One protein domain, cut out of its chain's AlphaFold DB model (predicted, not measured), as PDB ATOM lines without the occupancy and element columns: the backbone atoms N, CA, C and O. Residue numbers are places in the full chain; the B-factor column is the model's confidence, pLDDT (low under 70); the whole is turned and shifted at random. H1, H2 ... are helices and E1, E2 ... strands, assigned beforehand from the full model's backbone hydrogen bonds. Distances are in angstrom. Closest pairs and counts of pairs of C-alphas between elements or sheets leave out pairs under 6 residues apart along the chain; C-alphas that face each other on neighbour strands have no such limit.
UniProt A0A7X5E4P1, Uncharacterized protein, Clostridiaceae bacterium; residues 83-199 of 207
ATOM      1  N   HIS A  83      50.611 -36.712  -6.105       91.56
ATOM      2  CA  HIS A  83      49.719 -35.812  -6.821       91.56
ATOM      3  C   HIS A  83      48.896 -36.558  -7.887       91.56
ATOM      4  O   HIS A  83      49.417 -37.461  -8.544       91.56
ATOM      5  N   PRO A  84      47.616 -36.186  -8.091       88.81
ATOM      6  CA  PRO A  84      46.713 -36.852  -9.039       88.81
ATOM      7  C   PRO A  84      46.991 -36.521 -10.510       88.81
ATOM      8  O   PRO A  84      46.419 -37.155 -11.388       88.81
ATOM      9  N   PHE A  85      47.803 -35.501 -10.782       90.94
ATOM     10  CA  PHE A  85      48.216 -35.107 -12.124       90.94
ATOM     11  C   PHE A  85      49.523 -34.289 -12.058       90.94
ATOM     12  O   PHE A  85      49.768 -33.628 -11.034       90.94
ATOM     13  N   PRO A  86      50.310 -34.236 -13.148       93.75
ATOM     14  CA  PRO A  86      50.198 -35.049 -14.374       93.75
ATOM     15  C   PRO A  86      50.278 -36.554 -14.093       93.75
ATOM     16  O   PRO A  86      50.614 -36.936 -12.970       93.75
ATOM     17  N   ASP A  87      49.933 -37.396 -15.069       95.00
ATOM     18  CA  ASP A  87      49.823 -38.852 -14.855       95.00
ATOM     19  C   ASP A  87      51.071 -39.436 -14.153       95.00
ATOM     20  O   ASP A  87      50.936 -40.189 -13.183       95.00
ATOM     21  N   PHE A  88      52.274 -38.983 -14.529       96.44
ATOM     22  CA  PHE A  88      53.520 -39.286 -13.818       96.44
ATOM     23  C   PHE A  88      54.369 -38.038 -13.560       96.44
ATOM     24  O   PHE A  88      54.581 -37.208 -14.446       96.44
ATOM     25  N   ILE A  89      54.918 -37.948 -12.347       97.19
ATOM     26  CA  ILE A  89      55.918 -36.951 -11.961       97.19
ATOM     27  C   ILE A  89      57.227 -37.694 -11.716       97.19
ATOM     28  O   ILE A  89      57.349 -38.444 -10.750       97.19
ATOM     29  N   VAL A  90      58.206 -37.506 -12.592       97.81
ATOM     30  CA  VAL A  90      59.538 -38.100 -12.452       97.81
ATOM     31  C   VAL A  90      60.410 -37.136 -11.658       97.81
ATOM     32  O   VAL A  90      60.470 -35.962 -11.996       97.81
ATOM     33  N   LYS A  91      61.082 -37.612 -10.606       97.31
ATOM     34  CA  LYS A  91      61.979 -36.822  -9.740       97.31
ATOM     35  C   LYS A  91      63.465 -37.072  -9.999       97.31
ATOM     36  O   LYS A  91      64.292 -36.222  -9.685       97.31
ATOM     37  N   SER A  92      63.815 -38.231 -10.550       96.25
ATOM     38  CA  SER A  92      65.197 -38.642 -10.827       96.25
ATOM     39  C   SER A  92      65.236 -39.444 -12.129       96.25
ATOM     40  O   SER A  92      64.310 -40.235 -12.334       96.25
ATOM     41  N   PRO A  93      66.255 -39.278 -12.999       94.44
ATOM     42  CA  PRO A  93      67.515 -38.530 -12.804       94.44
ATOM     43  C   PRO A  93      67.404 -37.004 -12.942       94.44
ATOM     44  O   PRO A  93      68.301 -36.275 -12.527       94.44
ATOM     45  N   SER A  94      66.307 -36.516 -13.502       95.19
ATOM     46  CA  SER A  94      65.960 -35.098 -13.578       95.19
ATOM     47  C   SER A  94      64.457 -34.964 -13.417       95.19
ATOM     48  O   SER A  94      63.729 -35.894 -13.765       95.19
ATOM     49  N   GLU A  95      63.985 -33.823 -12.918       97.38
ATOM     50  CA  GLU A  95      62.551 -33.621 -12.747       97.38
ATOM     51  C   GLU A  95      61.864 -33.333 -14.088       97.38
ATOM     52  O   GLU A  95      62.286 -32.448 -14.833       97.38
ATOM     53  N   PHE A  96      60.819 -34.096 -14.406       97.75
ATOM     54  CA  PHE A  96      59.942 -33.855 -15.552       97.75
ATOM     55  C   PHE A  96      58.584 -34.527 -15.353       97.75
ATOM     56  O   PHE A  96      58.391 -35.364 -14.470       97.75
ATOM     57  N   TYR A  97      57.633 -34.161 -16.202       98.00
ATOM     58  CA  TYR A  97      56.266 -34.654 -16.147       98.00
ATOM     59  C   TYR A  97      55.940 -35.496 -17.371       98.00
ATOM     60  O   TYR A  97      56.372 -35.169 -18.476       98.00
ATOM     61  N   ILE A  98      55.131 -36.536 -17.189       97.75
ATOM     62  CA  ILE A  98      54.573 -37.334 -18.279       97.75
ATOM     63  C   ILE A  98      53.052 -37.313 -18.162       97.75
ATOM     64  O   ILE A  98      52.495 -37.625 -17.113       97.75
ATOM     65  N   GLU A  99      52.388 -36.973 -19.258       97.38
ATOM     66  CA  GLU A  99      50.940 -37.053 -19.411       97.38
ATOM     67  C   GLU A  99      50.625 -38.045 -20.539       97.38
ATOM     68  O   GLU A  99      50.990 -37.841 -21.702       97.38
ATOM     69  N   ALA A 100      49.957 -39.138 -20.189       95.56
ATOM     70  CA  ALA A 100      49.616 -40.229 -21.083       95.56
ATOM     71  C   ALA A 100      48.353 -39.898 -21.886       95.56
ATOM     72  O   ALA A 100      47.383 -39.314 -21.389       95.56
ATOM     73  N   VAL A 101      48.334 -40.268 -23.163       94.56
ATOM     74  CA  VAL A 101      47.155 -40.100 -24.011       94.56
ATOM     75  C   VAL A 101      47.052 -41.206 -25.044       94.56
ATOM     76  O   VAL A 101      48.032 -41.568 -25.686       94.56
ATOM     77  N   VAL A 102      45.836 -41.704 -25.242       90.06
ATOM     78  CA  VAL A 102      45.508 -42.610 -26.342       90.06
ATOM     79  C   VAL A 102      44.662 -41.849 -27.355       90.06
ATOM     80  O   VAL A 102      43.613 -41.289 -27.017       90.06
ATOM     81  N   ALA A 103      45.111 -41.811 -28.605       87.50
ATOM     82  CA  ALA A 103      44.307 -41.312 -29.710       87.50
ATOM     83  C   ALA A 103      43.281 -42.390 -30.085       87.50
ATOM     84  O   ALA A 103      43.603 -43.298 -30.835       87.50
ATOM     85  N   ASN A 104      42.072 -42.319 -29.523       78.38
ATOM     86  CA  ASN A 104      41.011 -43.308 -29.746       78.38
ATOM     87  C   ASN A 104      40.275 -43.119 -31.085       78.38
ATOM     88  O   ASN A 104      40.187 -42.003 -31.614       78.38
ATOM     89  N   ILE A 105      39.663 -44.204 -31.574       73.94
ATOM     90  CA  ILE A 105      38.762 -44.222 -32.740       73.94
ATOM     91  C   ILE A 105      37.677 -43.139 -32.620       73.94
ATOM     92  O   ILE A 105      37.167 -42.866 -31.530       73.94
ATOM     93  N   LYS A 106      37.276 -42.512 -33.742       72.69
ATOM     94  CA  LYS A 106      36.060 -41.668 -33.745       72.69
ATOM     95  C   LYS A 106      34.876 -42.449 -33.187       72.69
ATOM     96  O   LYS A 106      34.662 -43.585 -33.584       72.69
ATOM     97  N   GLN A 107      33.991 -41.761 -32.466       62.31
ATOM     98  CA  GLN A 107      32.661 -42.293 -32.138       62.31
ATOM     99  C   GLN A 107      31.879 -42.783 -33.373       62.31
ATOM    100  O   GLN A 107      31.184 -43.784 -33.288       62.31
ATOM    101  N   ALA A 108      32.011 -42.109 -34.521       68.75
ATOM    102  CA  ALA A 108      31.392 -42.516 -35.789       68.75
ATOM    103  C   ALA A 108      32.255 -43.479 -36.637       68.75
ATOM    104  O   ALA A 108      31.918 -43.757 -37.785       68.75
ATOM    105  N   GLY A 109      33.408 -43.921 -36.129       68.56
ATOM    106  CA  GLY A 109      34.267 -44.894 -36.801       68.56
ATOM    107  C   GLY A 109      33.789 -46.324 -36.596       68.56
ATOM    108  O   GLY A 109      32.889 -46.594 -35.801       68.56
ATOM    109  N   THR A 110      34.419 -47.261 -37.301       76.31
ATOM    110  CA  THR A 110      34.178 -48.683 -37.056       76.31
ATOM    111  C   THR A 110      34.727 -49.043 -35.674       76.31
ATOM    112  O   THR A 110      35.924 -48.860 -35.446       76.31
ATOM    113  N   PRO A 111      33.887 -49.526 -34.741       79.00
ATOM    114  CA  PRO A 111      34.340 -49.870 -33.404       79.00
ATOM    115  C   PRO A 111      35.326 -51.035 -33.455       79.00
ATOM    116  O   PRO A 111      35.222 -51.932 -34.292       79.00
ATOM    117  N   GLU A 112      36.265 -51.032 -32.518       79.06
ATOM    118  CA  GLU A 112      37.347 -52.010 -32.459       79.06
ATOM    119  C   GLU A 112      36.854 -53.461 -32.341       79.06
ATOM    120  O   GLU A 112      37.471 -54.376 -32.876       79.06
ATOM    121  N   ASN A 113      35.713 -53.688 -31.687       78.50
ATOM    122  CA  ASN A 113      35.131 -55.025 -31.545       78.50
ATOM    123  C   ASN A 113      34.692 -55.667 -32.876       78.50
ATOM    124  O   ASN A 113      34.393 -56.856 -32.894       78.50
ATOM    125  N   LYS A 114      34.662 -54.908 -33.979       83.56
ATOM    126  CA  LYS A 114      34.411 -55.431 -35.328       83.56
ATOM    127  C   LYS A 114      35.688 -55.853 -36.058       83.56
ATOM    128  O   LYS A 114      35.595 -56.225 -37.223       83.56
ATOM    129  N   ARG A 115      36.863 -55.763 -35.417       81.06
ATOM    130  CA  ARG A 115      38.152 -56.091 -36.041       81.06
ATOM    131  C   ARG A 115      38.171 -57.562 -36.448       81.06
ATOM    132  O   ARG A 115      37.940 -58.441 -35.622       81.06
ATOM    133  N   THR A 116      38.452 -57.811 -37.719       85.12
ATOM    134  CA  THR A 116      38.494 -59.151 -38.310       85.12
ATOM    135  C   THR A 116      39.911 -59.734 -38.327       85.12
ATOM    136  O   THR A 116      40.899 -59.053 -38.048       85.12
ATOM    137  N   LEU A 117      40.035 -61.015 -38.686       82.69
ATOM    138  CA  LEU A 117      41.342 -61.616 -38.963       82.69
ATOM    139  C   LEU A 117      42.016 -60.962 -40.181       82.69
ATOM    140  O   LEU A 117      43.228 -60.786 -40.185       82.69
ATOM    141  N   GLU A 118      41.247 -60.562 -41.196       83.81
ATOM    142  CA  GLU A 118      41.776 -59.864 -42.375       83.81
ATOM    143  C   GLU A 118      42.377 -58.504 -41.996       83.81
ATOM    144  O   GLU A 118      43.499 -58.195 -42.395       83.81
ATOM    145  N   ASP A 119      41.692 -57.749 -41.133       82.62
ATOM    146  CA  ASP A 119      42.202 -56.510 -40.533       82.62
ATOM    147  C   ASP A 119      43.556 -56.734 -39.837       82.62
ATOM    148  O   ASP A 119      44.500 -55.959 -40.002       82.62
ATOM    149  N   GLN A 120      43.696 -57.831 -39.091       78.75
ATOM    150  CA  GLN A 120      44.960 -58.178 -38.438       78.75
ATOM    151  C   GLN A 120      46.052 -58.574 -39.441       78.75
ATOM    152  O   GLN A 120      47.182 -58.096 -39.340       78.75
ATOM    153  N   LEU A 121      45.725 -59.411 -40.426       83.38
ATOM    154  CA  LEU A 121      46.668 -59.865 -41.452       83.38
ATOM    155  C   LEU A 121      47.111 -58.733 -42.383       83.38
ATOM    156  O   LEU A 121      48.230 -58.769 -42.895       83.38
ATOM    157  N   SER A 122      46.289 -57.693 -42.554       80.94
ATOM    158  CA  SER A 122      46.641 -56.505 -43.340       80.94
ATOM    159  C   SER A 122      47.895 -55.790 -42.812       80.94
ATOM    160  O   SER A 122      48.614 -55.162 -43.589       80.94
ATOM    161  N   MET A 123      48.224 -55.957 -41.522       78.12
ATOM    162  CA  MET A 123      49.446 -55.419 -40.909       78.12
ATOM    163  C   MET A 123      50.734 -56.042 -41.471       78.12
ATOM    164  O   MET A 123      51.798 -55.439 -41.361       78.12
ATOM    165  N   LEU A 124      50.655 -57.225 -42.092       83.56
ATOM    166  CA  LEU A 124      51.800 -57.876 -42.743       83.56
ATOM    167  C   LEU A 124      52.168 -57.219 -44.077       83.56
ATOM    168  O   LEU A 124      53.265 -57.433 -44.592       83.56
ATOM    169  N   ILE A 125      51.259 -56.427 -44.650       84.94
ATOM    170  CA  ILE A 125      51.510 -55.686 -45.881       84.94
ATOM    171  C   ILE A 125      52.284 -54.419 -45.506       84.94
ATOM    172  O   ILE A 125      51.776 -53.618 -44.720       84.94
ATOM    173  N   PRO A 126      53.483 -54.179 -46.069       83.62
ATOM    174  CA  PRO A 126      54.227 -52.951 -45.822       83.62
ATOM    175  C   PRO A 126      53.377 -51.697 -46.090       83.62
ATOM    176  O   PRO A 126      52.676 -51.664 -47.103       83.62
ATOM    177  N   PRO A 127      53.476 -50.636 -45.264       81.19
ATOM    178  CA  PRO A 127      52.619 -49.451 -45.381       81.19
ATOM    179  C   PRO A 127      52.579 -48.827 -46.785       81.19
ATOM    180  O   PRO A 127      51.523 -48.459 -47.280       81.19
ATOM    181  N   HIS A 128      53.712 -48.805 -47.489       79.06
ATOM    182  CA  HIS A 128      53.823 -48.261 -48.847       79.06
ATOM    183  C   HIS A 128      53.138 -49.095 -49.949       79.06
ATOM    184  O   HIS A 128      53.028 -48.631 -51.080       79.06
ATOM    185  N   LEU A 129      52.713 -50.327 -49.652       86.06
ATOM    186  CA  LEU A 129      51.974 -51.199 -50.577       86.06
ATOM    187  C   LEU A 129      50.468 -51.212 -50.291       86.06
ATOM    188  O   LEU A 129      49.698 -51.823 -51.033       86.06
ATOM    189  N   GLN A 130      50.036 -50.549 -49.219       83.88
ATOM    190  CA  GLN A 130      48.638 -50.484 -48.823       83.88
ATOM    191  C   GLN A 130      47.919 -49.379 -49.614       83.88
ATOM    192  O   GLN A 130      48.339 -48.224 -49.621       83.88
ATOM    193  N   LYS A 131      46.819 -49.728 -50.292       84.94
ATOM    194  CA  LYS A 131      46.098 -48.808 -51.196       84.94
ATOM    195  C   LYS A 131      45.443 -47.628 -50.468       84.94
ATOM    196  O   LYS A 131      45.359 -46.543 -51.025       84.94
ATOM    197  N   ASP A 132      44.995 -47.860 -49.242       86.06
ATOM    198  CA  ASP A 132      44.314 -46.927 -48.338       86.06
ATOM    199  C   ASP A 132      45.283 -46.199 -47.387       86.06
ATOM    200  O   ASP A 132      44.847 -45.464 -46.505       86.06
ATOM    201  N   PHE A 133      46.602 -46.373 -47.548       84.50
ATOM    202  CA  PHE A 133      47.591 -45.854 -46.597       84.50
ATOM    203  C   PHE A 133      47.503 -44.340 -46.382       84.50
ATOM    204  O   PHE A 133      47.648 -43.872 -45.258       84.50
ATOM    205  N   SER A 134      47.257 -43.567 -47.445       84.25
ATOM    206  CA  SER A 134      47.158 -42.107 -47.333       84.25
ATOM    207  C   SER A 134      45.952 -41.675 -46.499       84.25
ATOM    208  O   SER A 134      46.067 -40.731 -45.722       84.25
ATOM    209  N   ASP A 135      44.820 -42.365 -46.643       86.25
ATOM    210  CA  ASP A 135      43.592 -42.044 -45.912       86.25
ATOM    211  C   ASP A 135      43.740 -42.415 -44.431       86.25
ATOM    212  O   ASP A 135      43.418 -41.613 -43.551       86.25
ATOM    213  N   VAL A 136      44.314 -43.595 -44.164       83.62
ATOM    214  CA  VAL A 136      44.689 -44.049 -42.816       83.62
ATOM    215  C   VAL A 136      45.617 -43.029 -42.159       83.62
ATOM    216  O   VAL A 136      45.343 -42.577 -41.051       83.62
ATOM    217  N   LEU A 137      46.674 -42.613 -42.861       85.56
ATOM    218  CA  LEU A 137      47.649 -41.645 -42.367       85.56
ATOM    219  C   LEU A 137      47.006 -40.293 -42.031       85.56
ATOM    220  O   LEU A 137      47.282 -39.733 -40.969       85.56
ATOM    221  N   ASP A 138      46.163 -39.761 -42.916       86.38
ATOM    222  CA  ASP A 138      45.526 -38.458 -42.718       86.38
ATOM    223  C   ASP A 138      44.559 -38.467 -41.526       86.38
ATOM    224  O   ASP A 138      44.561 -37.527 -40.722       86.38
ATOM    225  N   GLU A 139      43.786 -39.542 -41.343       86.62
ATOM    226  CA  GLU A 139      42.950 -39.695 -40.151       86.62
ATOM    227  C   GLU A 139      43.794 -39.801 -38.870       86.62
ATOM    228  O   GLU A 139      43.490 -39.108 -37.890       86.62
ATOM    229  N   SER A 140      44.883 -40.578 -38.879       86.62
ATOM    230  CA  SER A 140      45.786 -40.688 -37.727       86.62
ATOM    231  C   SER A 140      46.407 -39.348 -37.342       86.62
ATOM    232  O   SER A 140      46.425 -38.995 -36.164       86.62
ATOM    233  N   ILE A 141      46.836 -38.538 -38.317       88.00
ATOM    234  CA  ILE A 141      47.376 -37.191 -38.064       88.00
ATOM    235  C   ILE A 141      46.350 -36.326 -37.325       88.00
ATOM    236  O   ILE A 141      46.684 -35.692 -36.321       88.00
ATOM    237  N   ILE A 142      45.095 -36.309 -37.786       88.69
ATOM    238  CA  ILE A 142      44.024 -35.515 -37.161       88.69
ATOM    239  C   ILE A 142      43.773 -35.988 -35.723       88.69
ATOM    240  O   ILE A 142      43.618 -35.174 -34.808       88.69
ATOM    241  N   ARG A 143      43.745 -37.306 -35.506       88.38
ATOM    242  CA  ARG A 143      43.494 -37.930 -34.199       88.38
ATOM    243  C   ARG A 143      44.605 -37.627 -33.204       88.38
ATOM    244  O   ARG A 143      44.318 -37.115 -32.119       88.38
ATOM    245  N   SER A 144      45.854 -37.871 -33.591       90.06
ATOM    246  CA  SER A 144      47.038 -37.559 -32.789       90.06
ATOM    247  C   SER A 144      47.130 -36.066 -32.484       90.06
ATOM    248  O   SER A 144      47.390 -35.693 -31.342       90.06
ATOM    249  N   SER A 145      46.828 -35.206 -33.462       90.88
ATOM    250  CA  SER A 145      46.771 -33.753 -33.272       90.88
ATOM    251  C   SER A 145      45.773 -33.368 -32.177       90.88
ATOM    252  O   SER A 145      46.132 -32.690 -31.216       90.88
ATOM    253  N   ASN A 146      44.530 -33.853 -32.262       91.19
ATOM    254  CA  ASN A 146      43.498 -33.565 -31.261       91.19
ATOM    255  C   ASN A 146      43.881 -34.074 -29.863       91.19
ATOM    256  O   ASN A 146      43.669 -33.373 -28.870       91.19
ATOM    257  N   ALA A 147      44.470 -35.270 -29.784       91.88
ATOM    258  CA  ALA A 147      44.970 -35.842 -28.538       91.88
ATOM    259  C   ALA A 147      46.048 -34.946 -27.904       91.88
ATOM    260  O   ALA A 147      45.919 -34.568 -26.737       91.88
ATOM    261  N   ILE A 148      47.046 -34.520 -28.683       92.50
ATOM    262  CA  ILE A 148      48.116 -33.621 -28.230       92.50
ATOM    263  C   ILE A 148      47.545 -32.276 -27.771       92.50
ATOM    264  O   ILE A 148      47.826 -31.845 -26.653       92.50
ATOM    265  N   PHE A 149      46.680 -31.640 -28.569       93.25
ATOM    266  CA  PHE A 149      46.063 -30.361 -28.199       93.25
ATOM    267  C   PHE A 149      45.269 -30.448 -26.890       93.25
ATOM    268  O   PHE A 149      45.321 -29.524 -26.075       93.25
ATOM    269  N   SER A 150      44.578 -31.567 -26.640       94.12
ATOM    270  CA  SER A 150      43.851 -31.771 -25.381       94.12
ATOM    271  C   SER A 150      44.779 -31.775 -24.158       94.12
ATOM    272  O   SER A 150      44.427 -31.223 -23.113       94.12
ATOM    273  N   LYS A 151      45.990 -32.332 -24.294       95.12
ATOM    274  CA  LYS A 151      46.986 -32.387 -23.217       95.12
ATOM    275  C   LYS A 151      47.752 -31.077 -23.060       95.12
ATOM    276  O   LYS A 151      48.012 -30.677 -21.932       95.12
ATOM    277  N   ILE A 152      47.998 -30.345 -24.148       94.62
ATOM    278  CA  ILE A 152      48.508 -28.963 -24.079       94.62
ATOM    279  C   ILE A 152      47.535 -28.073 -23.293       94.62
ATOM    280  O   ILE A 152      47.951 -27.284 -22.451       94.62
ATOM    281  N   LYS A 153      46.222 -28.233 -23.493       95.12
ATOM    282  CA  LYS A 153      45.232 -27.497 -22.695       95.12
ATOM    283  C   LYS A 153      45.300 -27.860 -21.207       95.12
ATOM    284  O   LYS A 153      45.226 -26.969 -20.369       95.12
ATOM    285  N   LYS A 154      45.473 -29.143 -20.871       94.44
ATOM    286  CA  LYS A 154      45.669 -29.574 -19.477       94.44
ATOM    287  C   LYS A 154      46.944 -28.999 -18.861       94.44
ATOM    288  O   LYS A 154      46.907 -28.596 -17.706       94.44
ATOM    289  N   TYR A 155      48.033 -28.902 -19.624       95.62
ATOM    290  CA  TYR A 155      49.265 -28.249 -19.175       95.62
ATOM    291  C   TYR A 155      49.003 -26.810 -18.697       95.62
ATOM    292  O   TYR A 155      49.459 -26.429 -17.622       95.62
ATOM    293  N   GLU A 156      48.176 -26.040 -19.413       95.50
ATOM    294  CA  GLU A 156      47.759 -24.698 -18.970       95.50
ATOM    295  C   GLU A 156      47.010 -24.699 -17.626       95.50
ATOM    296  O   GLU A 156      47.132 -23.755 -16.842       95.50
ATOM    297  N   ASP A 157      46.251 -25.754 -17.329       94.75
ATOM    298  CA  ASP A 157      45.574 -25.918 -16.041       94.75
ATOM    299  C   ASP A 157      46.520 -26.405 -14.934       94.75
ATOM    300  O   ASP A 157      46.375 -25.992 -13.780       94.75
ATOM    301  N   TYR A 158      47.508 -27.233 -15.274       94.94
ATOM    302  CA  TYR A 158      48.511 -27.745 -14.339       94.94
ATOM    303  C   TYR A 158      49.469 -26.656 -13.862       94.94
ATOM    304  O   TYR A 158      49.738 -26.593 -12.667       94.94
ATOM    305  N   LYS A 159      49.854 -25.711 -14.729       95.12
ATOM    306  CA  LYS A 159      50.661 -24.533 -14.348       95.12
ATOM    307  C   LYS A 159      50.072 -23.695 -13.210       95.12
ATOM    308  O   LYS A 159      50.785 -22.946 -12.554       95.12
ATOM    309  N   LYS A 160      48.764 -23.798 -12.959       95.12
ATOM    310  CA  LYS A 160      48.074 -23.060 -11.885       95.12
ATOM    311  C   LYS A 160      48.244 -23.716 -10.506       95.12
ATOM    312  O   LYS A 160      47.679 -23.228  -9.529       95.12
ATOM    313  N   LYS A 161      48.918 -24.865 -10.421       95.19
ATOM    314  CA  LYS A 161      48.987 -25.716  -9.228       95.19
ATOM    315  C   LYS A 161      50.318 -25.505  -8.524       95.19
ATOM    316  O   LYS A 161      51.353 -25.418  -9.166       95.19
ATOM    317  N   SER A 162      50.295 -25.453  -7.195       93.88
ATOM    318  CA  SER A 162      51.472 -25.088  -6.396       93.88
ATOM    319  C   SER A 162      52.621 -26.098  -6.460       93.88
ATOM    320  O   SER A 162      53.744 -25.748  -6.124       93.88
ATOM    321  N   TRP A 163      52.340 -27.345  -6.842       90.75
ATOM    322  CA  TRP A 163      53.320 -28.430  -6.952       90.75
ATOM    323  C   TRP A 163      53.863 -28.629  -8.374       90.75
ATOM    324  O   TRP A 163      54.647 -29.548  -8.602       90.75
ATOM    325  N   PHE A 164      53.423 -27.815  -9.334       95.62
ATOM    326  CA  PHE A 164      53.843 -27.904 -10.727       95.62
ATOM    327  C   PHE A 164      54.836 -26.777 -11.042       95.62
ATOM    328  O   PHE A 164      54.511 -25.607 -10.854       95.62
ATOM    329  N   ASP A 165      56.025 -27.126 -11.533       95.69
ATOM    330  CA  ASP A 165      57.053 -26.175 -11.968       95.69
ATOM    331  C   ASP A 165      57.132 -26.173 -13.498       95.69
ATOM    332  O   ASP A 165      57.562 -27.141 -14.122       95.69
ATOM    333  N   ASP A 166      56.717 -25.072 -14.118       95.00
ATOM    334  CA  ASP A 166      56.641 -24.937 -15.573       95.00
ATOM    335  C   ASP A 166      58.006 -24.859 -16.274       95.00
ATOM    336  O   ASP A 166      58.060 -24.920 -17.506       95.00
ATOM    337  N   LYS A 167      59.102 -24.796 -15.509       95.81
ATOM    338  CA  LYS A 167      60.474 -24.917 -16.020       95.81
ATOM    339  C   LYS A 167      60.866 -26.358 -16.325       95.81
ATOM    340  O   LYS A 167      61.786 -26.570 -17.117       95.81
ATOM    341  N   ASN A 168      60.204 -27.333 -15.703       96.81
ATOM    342  CA  ASN A 168      60.494 -28.742 -15.931       96.81
ATOM    343  C   ASN A 168      59.834 -29.229 -17.235       96.81
ATOM    344  O   ASN A 168      58.728 -28.793 -17.570       96.81
ATOM    345  N   PRO A 169      60.476 -30.142 -17.988       97.25
ATOM    346  CA  PRO A 169      59.907 -30.661 -19.225       97.25
ATOM    347  C   PRO A 169      58.536 -31.312 -19.011       97.25
ATOM    348  O   PRO A 169      58.326 -32.063 -18.059       97.25
ATOM    349  N   PHE A 170      57.616 -31.066 -19.943       97.19
ATOM    350  CA  PHE A 170      56.303 -31.704 -19.987       97.19
ATOM    351  C   PHE A 170      56.219 -32.621 -21.210       97.19
ATOM    352  O   PHE A 170      56.219 -32.158 -22.353       97.19
ATOM    353  N   VAL A 171      56.180 -33.927 -20.968       96.81
ATOM    354  CA  VAL A 171      56.182 -34.974 -21.991       96.81
ATOM    355  C   VAL A 171      54.759 -35.477 -22.204       96.81
ATOM    356  O   VAL A 171      54.082 -35.870 -21.261       96.81
ATOM    357  N   ILE A 172      54.312 -35.516 -23.459       96.06
ATOM    358  CA  ILE A 172      53.049 -36.156 -23.838       96.06
ATOM    359  C   ILE A 172      53.375 -37.545 -24.388       96.06
ATOM    360  O   ILE A 172      53.942 -37.666 -25.475       96.06
ATOM    361  N   ALA A 173      53.015 -38.590 -23.646       95.12
ATOM    362  CA  ALA A 173      53.193 -39.974 -24.069       95.12
ATOM    363  C   ALA A 173      51.954 -40.433 -24.851       95.12
ATOM    364  O   ALA A 173      50.939 -40.813 -24.266       95.12
ATOM    365  N   LEU A 174      52.025 -40.363 -26.180       91.94
ATOM    366  CA  LEU A 174      50.925 -40.697 -27.088       91.94
ATOM    367  C   LEU A 174      50.993 -42.161 -27.549       91.94
ATOM    368  O   LEU A 174      52.018 -42.590 -28.071       91.94
ATOM    369  N   SER A 175      49.870 -42.870 -27.453       87.25
ATOM    370  CA  SER A 175      49.626 -44.162 -28.108       87.25
ATOM    371  C   SER A 175      48.535 -44.036 -29.183       87.25
ATOM    372  O   SER A 175      47.574 -43.276 -29.010       87.25
ATOM    373  N   SER A 176      48.681 -44.751 -30.305       78.69
ATOM    374  CA  SER A 176      47.699 -44.790 -31.395       78.69
ATOM    375  C   SER A 176      46.748 -45.985 -31.246       78.69
ATOM    376  O   SER A 176      47.142 -47.147 -31.314       78.69
ATOM    377  N   CYS A 177      45.465 -45.694 -31.023       73.12
ATOM    378  CA  CYS A 177      44.352 -46.653 -31.074       73.12
ATOM    379  C   CYS A 177      43.198 -46.024 -31.872       73.12
ATOM    380  O   CYS A 177      42.031 -46.045 -31.479       73.12
ATOM    381  N   ASP A 178      43.557 -45.346 -32.956       62.97
ATOM    382  CA  ASP A 178      42.757 -44.326 -33.629       62.97
ATOM    383  C   ASP A 178      41.869 -44.891 -34.738       62.97
ATOM    384  O   ASP A 178      40.960 -44.207 -35.213       62.97
ATOM    385  N   GLN A 179      42.096 -46.144 -35.135       67.62
ATOM    386  CA  GLN A 179      41.337 -46.856 -36.164       67.62
ATOM    387  C   GLN A 179      41.269 -48.346 -35.851       67.62
ATOM    388  O   GLN A 179      42.088 -48.847 -35.099       67.62
ATOM    389  N   ILE A 180      40.354 -49.092 -36.474       72.81
ATOM    390  CA  ILE A 180      40.235 -50.553 -36.286       72.81
ATOM    391  C   ILE A 180      41.538 -51.313 -36.595       72.81
ATOM    392  O   ILE A 180      41.834 -52.336 -35.983       72.81
ATOM    393  N   ASN A 181      42.334 -50.755 -37.507       65.88
ATOM    394  CA  ASN A 181      43.615 -51.276 -37.955       65.88
ATOM    395  C   ASN A 181      44.820 -50.558 -37.330       65.88
ATOM    396  O   ASN A 181      45.894 -50.545 -37.935       65.88
ATOM    397  N   TYR A 182      44.645 -49.963 -36.143       70.38
ATOM    398  CA  TYR A 182      45.725 -49.306 -35.406       70.38
ATOM    399  C   TYR A 182      46.983 -50.196 -35.361       70.38
ATOM    400  O   TYR A 182      46.896 -51.423 -35.192       70.38
ATOM    401  N   GLY A 183      48.138 -49.566 -35.575       70.00
ATOM    402  CA  GLY A 183      49.442 -50.203 -35.758       70.00
ATOM    403  C   GLY A 183      49.938 -50.231 -37.213       70.00
ATOM    404  O   GLY A 183      51.149 -50.307 -37.426       70.00
ATOM    405  N   ARG A 184      49.057 -50.116 -38.223       74.50
ATOM    406  CA  ARG A 184      49.456 -50.062 -39.653       74.50
ATOM    407  C   ARG A 184      50.205 -48.780 -40.009       74.50
ATOM    408  O   ARG A 184      51.067 -48.779 -40.887       74.50
ATOM    409  N   GLU A 185      49.850 -47.691 -39.350       68.50
ATOM    410  CA  GLU A 185      50.353 -46.347 -39.593       68.50
ATOM    411  C   GLU A 185      51.793 -46.144 -39.093       68.50
ATOM    412  O   GLU A 185      52.512 -45.286 -39.607       68.50
ATOM    413  N   PHE A 186      52.253 -46.983 -38.157       75.00
ATOM    414  CA  PHE A 186      53.613 -46.968 -37.617       75.00
ATOM    415  C   PHE A 186      54.046 -45.549 -37.176       75.00
ATOM    416  O   PHE A 186      53.281 -44.815 -36.558       75.00
ATOM    417  N   ILE A 187      55.278 -45.130 -37.483       80.38
ATOM    418  CA  ILE A 187      55.818 -43.812 -37.111       80.38
ATOM    419  C   ILE A 187      55.325 -42.661 -38.018       80.38
ATOM    420  O   ILE A 187      55.551 -41.483 -37.721       80.38
ATOM    421  N   TYR A 188      54.663 -42.967 -39.138       83.75
ATOM    422  CA  TYR A 188      54.387 -41.986 -40.191       83.75
ATOM    423  C   TYR A 188      53.457 -40.837 -39.765       83.75
ATOM    424  O   TYR A 188      53.788 -39.695 -40.100       83.75
ATOM    425  N   PRO A 189      52.361 -41.053 -39.004       83.75
ATOM    426  CA  PRO A 189      51.503 -39.955 -38.561       83.75
ATOM    427  C   PRO A 189      52.246 -38.956 -37.687       83.75
ATOM    428  O   PRO A 189      52.132 -37.752 -37.899       83.75
ATOM    429  N   MET A 190      53.065 -39.443 -36.752       85.38
ATOM    430  CA  MET A 190      53.851 -38.579 -35.872       85.38
ATOM    431  C   MET A 190      54.912 -37.797 -36.643       85.38
ATOM    432  O   MET A 190      55.092 -36.603 -36.407       85.38
ATOM    433  N   MET A 191      55.576 -38.430 -37.616       85.19
ATOM    434  CA  MET A 191      56.519 -37.725 -38.488       85.19
ATOM    435  C   MET A 191      55.840 -36.649 -39.339       85.19
ATOM    436  O   MET A 191      56.381 -35.554 -39.501       85.19
ATOM    437  N   ALA A 192      54.664 -36.948 -39.886       85.81
ATOM    438  CA  ALA A 192      53.907 -36.004 -40.690       85.81
ATOM    439  C   ALA A 192      53.381 -34.836 -39.845       85.81
ATOM    440  O   ALA A 192      53.512 -33.689 -40.264       85.81
ATOM    441  N   LEU A 193      52.857 -35.120 -38.651       86.06
ATOM    442  CA  LEU A 193      52.307 -34.125 -37.735       86.06
ATOM    443  C   LEU A 193      53.376 -33.161 -37.208       86.06
ATOM    444  O   LEU A 193      53.161 -31.953 -37.210       86.06
ATOM    445  N   LEU A 194      54.524 -33.683 -36.763       86.25
ATOM    446  CA  LEU A 194      55.555 -32.871 -36.109       86.25
ATOM    447  C   LEU A 194      56.535 -32.218 -37.089       86.25
ATOM    448  O   LEU A 194      57.077 -31.158 -36.791       86.25
ATOM    449  N   TYR A 195      56.780 -32.839 -38.247       85.00
ATOM    450  CA  TYR A 195      57.839 -32.412 -39.172       85.00
ATOM    451  C   TYR A 195      57.350 -32.131 -40.594       85.00
ATOM    452  O   TYR A 195      58.174 -31.955 -41.494       85.00
ATOM    453  N   CYS A 196      56.034 -32.126 -40.832       74.69
ATOM    454  CA  CYS A 196      55.431 -31.927 -42.155       74.69
ATOM    455  C   CYS A 196      55.973 -32.887 -43.237       74.69
ATOM    456  O   CYS A 196      55.957 -32.571 -44.428       74.69
ATOM    457  N   LYS A 197      56.453 -34.076 -42.847       63.38
ATOM    458  CA  LYS A 197      56.921 -35.115 -43.774       63.38
ATOM    459  C   LYS A 197      55.800 -36.108 -44.064       63.38
ATOM    460  O   LYS A 197      55.741 -37.170 -43.453       63.38
ATOM    461  N   LYS A 198      54.937 -35.798 -45.034       58.50
ATOM    462  CA  LYS A 198      54.150 -36.853 -45.693       58.50
ATOM    463  C   LYS A 198      55.114 -37.658 -46.565       58.50
ATOM    464  O   LYS A 198      55.851 -37.068 -47.354       58.50
ATOM    465  N   GLY A 199      55.177 -38.976 -46.383       55.09
ATOM    466  CA  GLY A 199      56.039 -39.849 -47.181       55.09
ATOM    467  C   GLY A 199      55.713 -39.700 -48.667       55.09
ATOM    468  O   GLY A 199      54.753 -40.278 -49.157       55.09
TER     469      GLY A 199
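This is residues 83 to 199 of the 207 residues of an uncharacterized protein of Clostridiaceae bacterium (UniProt A0A7X5E4P1). A narrow, strongly twisted sheet, E1 E2 E3, has the long helix H2 slantwise over E2 and E3; H3 packs on H2, and H1 lies off at the end away from E1. The printed part has 117 residues, with three named helices and three named strands in the order E1 E2 H1 H2 E3 H3 along the chain; the sheet is mixed, and the class is mixed, helices and strands. It is loose, radius of gyration of the C-alphas 16.9 A, spanning 50 by 31 by 25 A.

Find E2, residues 96 to 104, 25.5 A long, from C-alpha 96 at (59.942, -33.855, -15.552), and its neighbours E1, 88 to 92, and E3, 170 to 177. H2, 133 to 158, runs 37.0 A from (47.591, -45.854, -46.597). H1 is 117 to 124, H3 188 to 195.

Hairpin E1 and E2 is antiparallel, N 88 to O 98 2.9 A; E2 and E3 are parallel, N 99 to O 171 2.8 A. H2's height over the sheet is 8.4 A. Its residues 137 to 145 alone touch H3, C-alphas Ile 141 and Pro 189 closest, 5.0 A, at a steep tilt of 53 degrees. Each O i to N i+4 pair is within hydrogen-bond range in H2 and H3, 2 of 4 in H1.

The printed part has no cut; links E2 to H1 and H2 to E3 are long. Look for pLDDT under 70 at 107 to 109, 178 to 179, 181, 185 and 197 to 199.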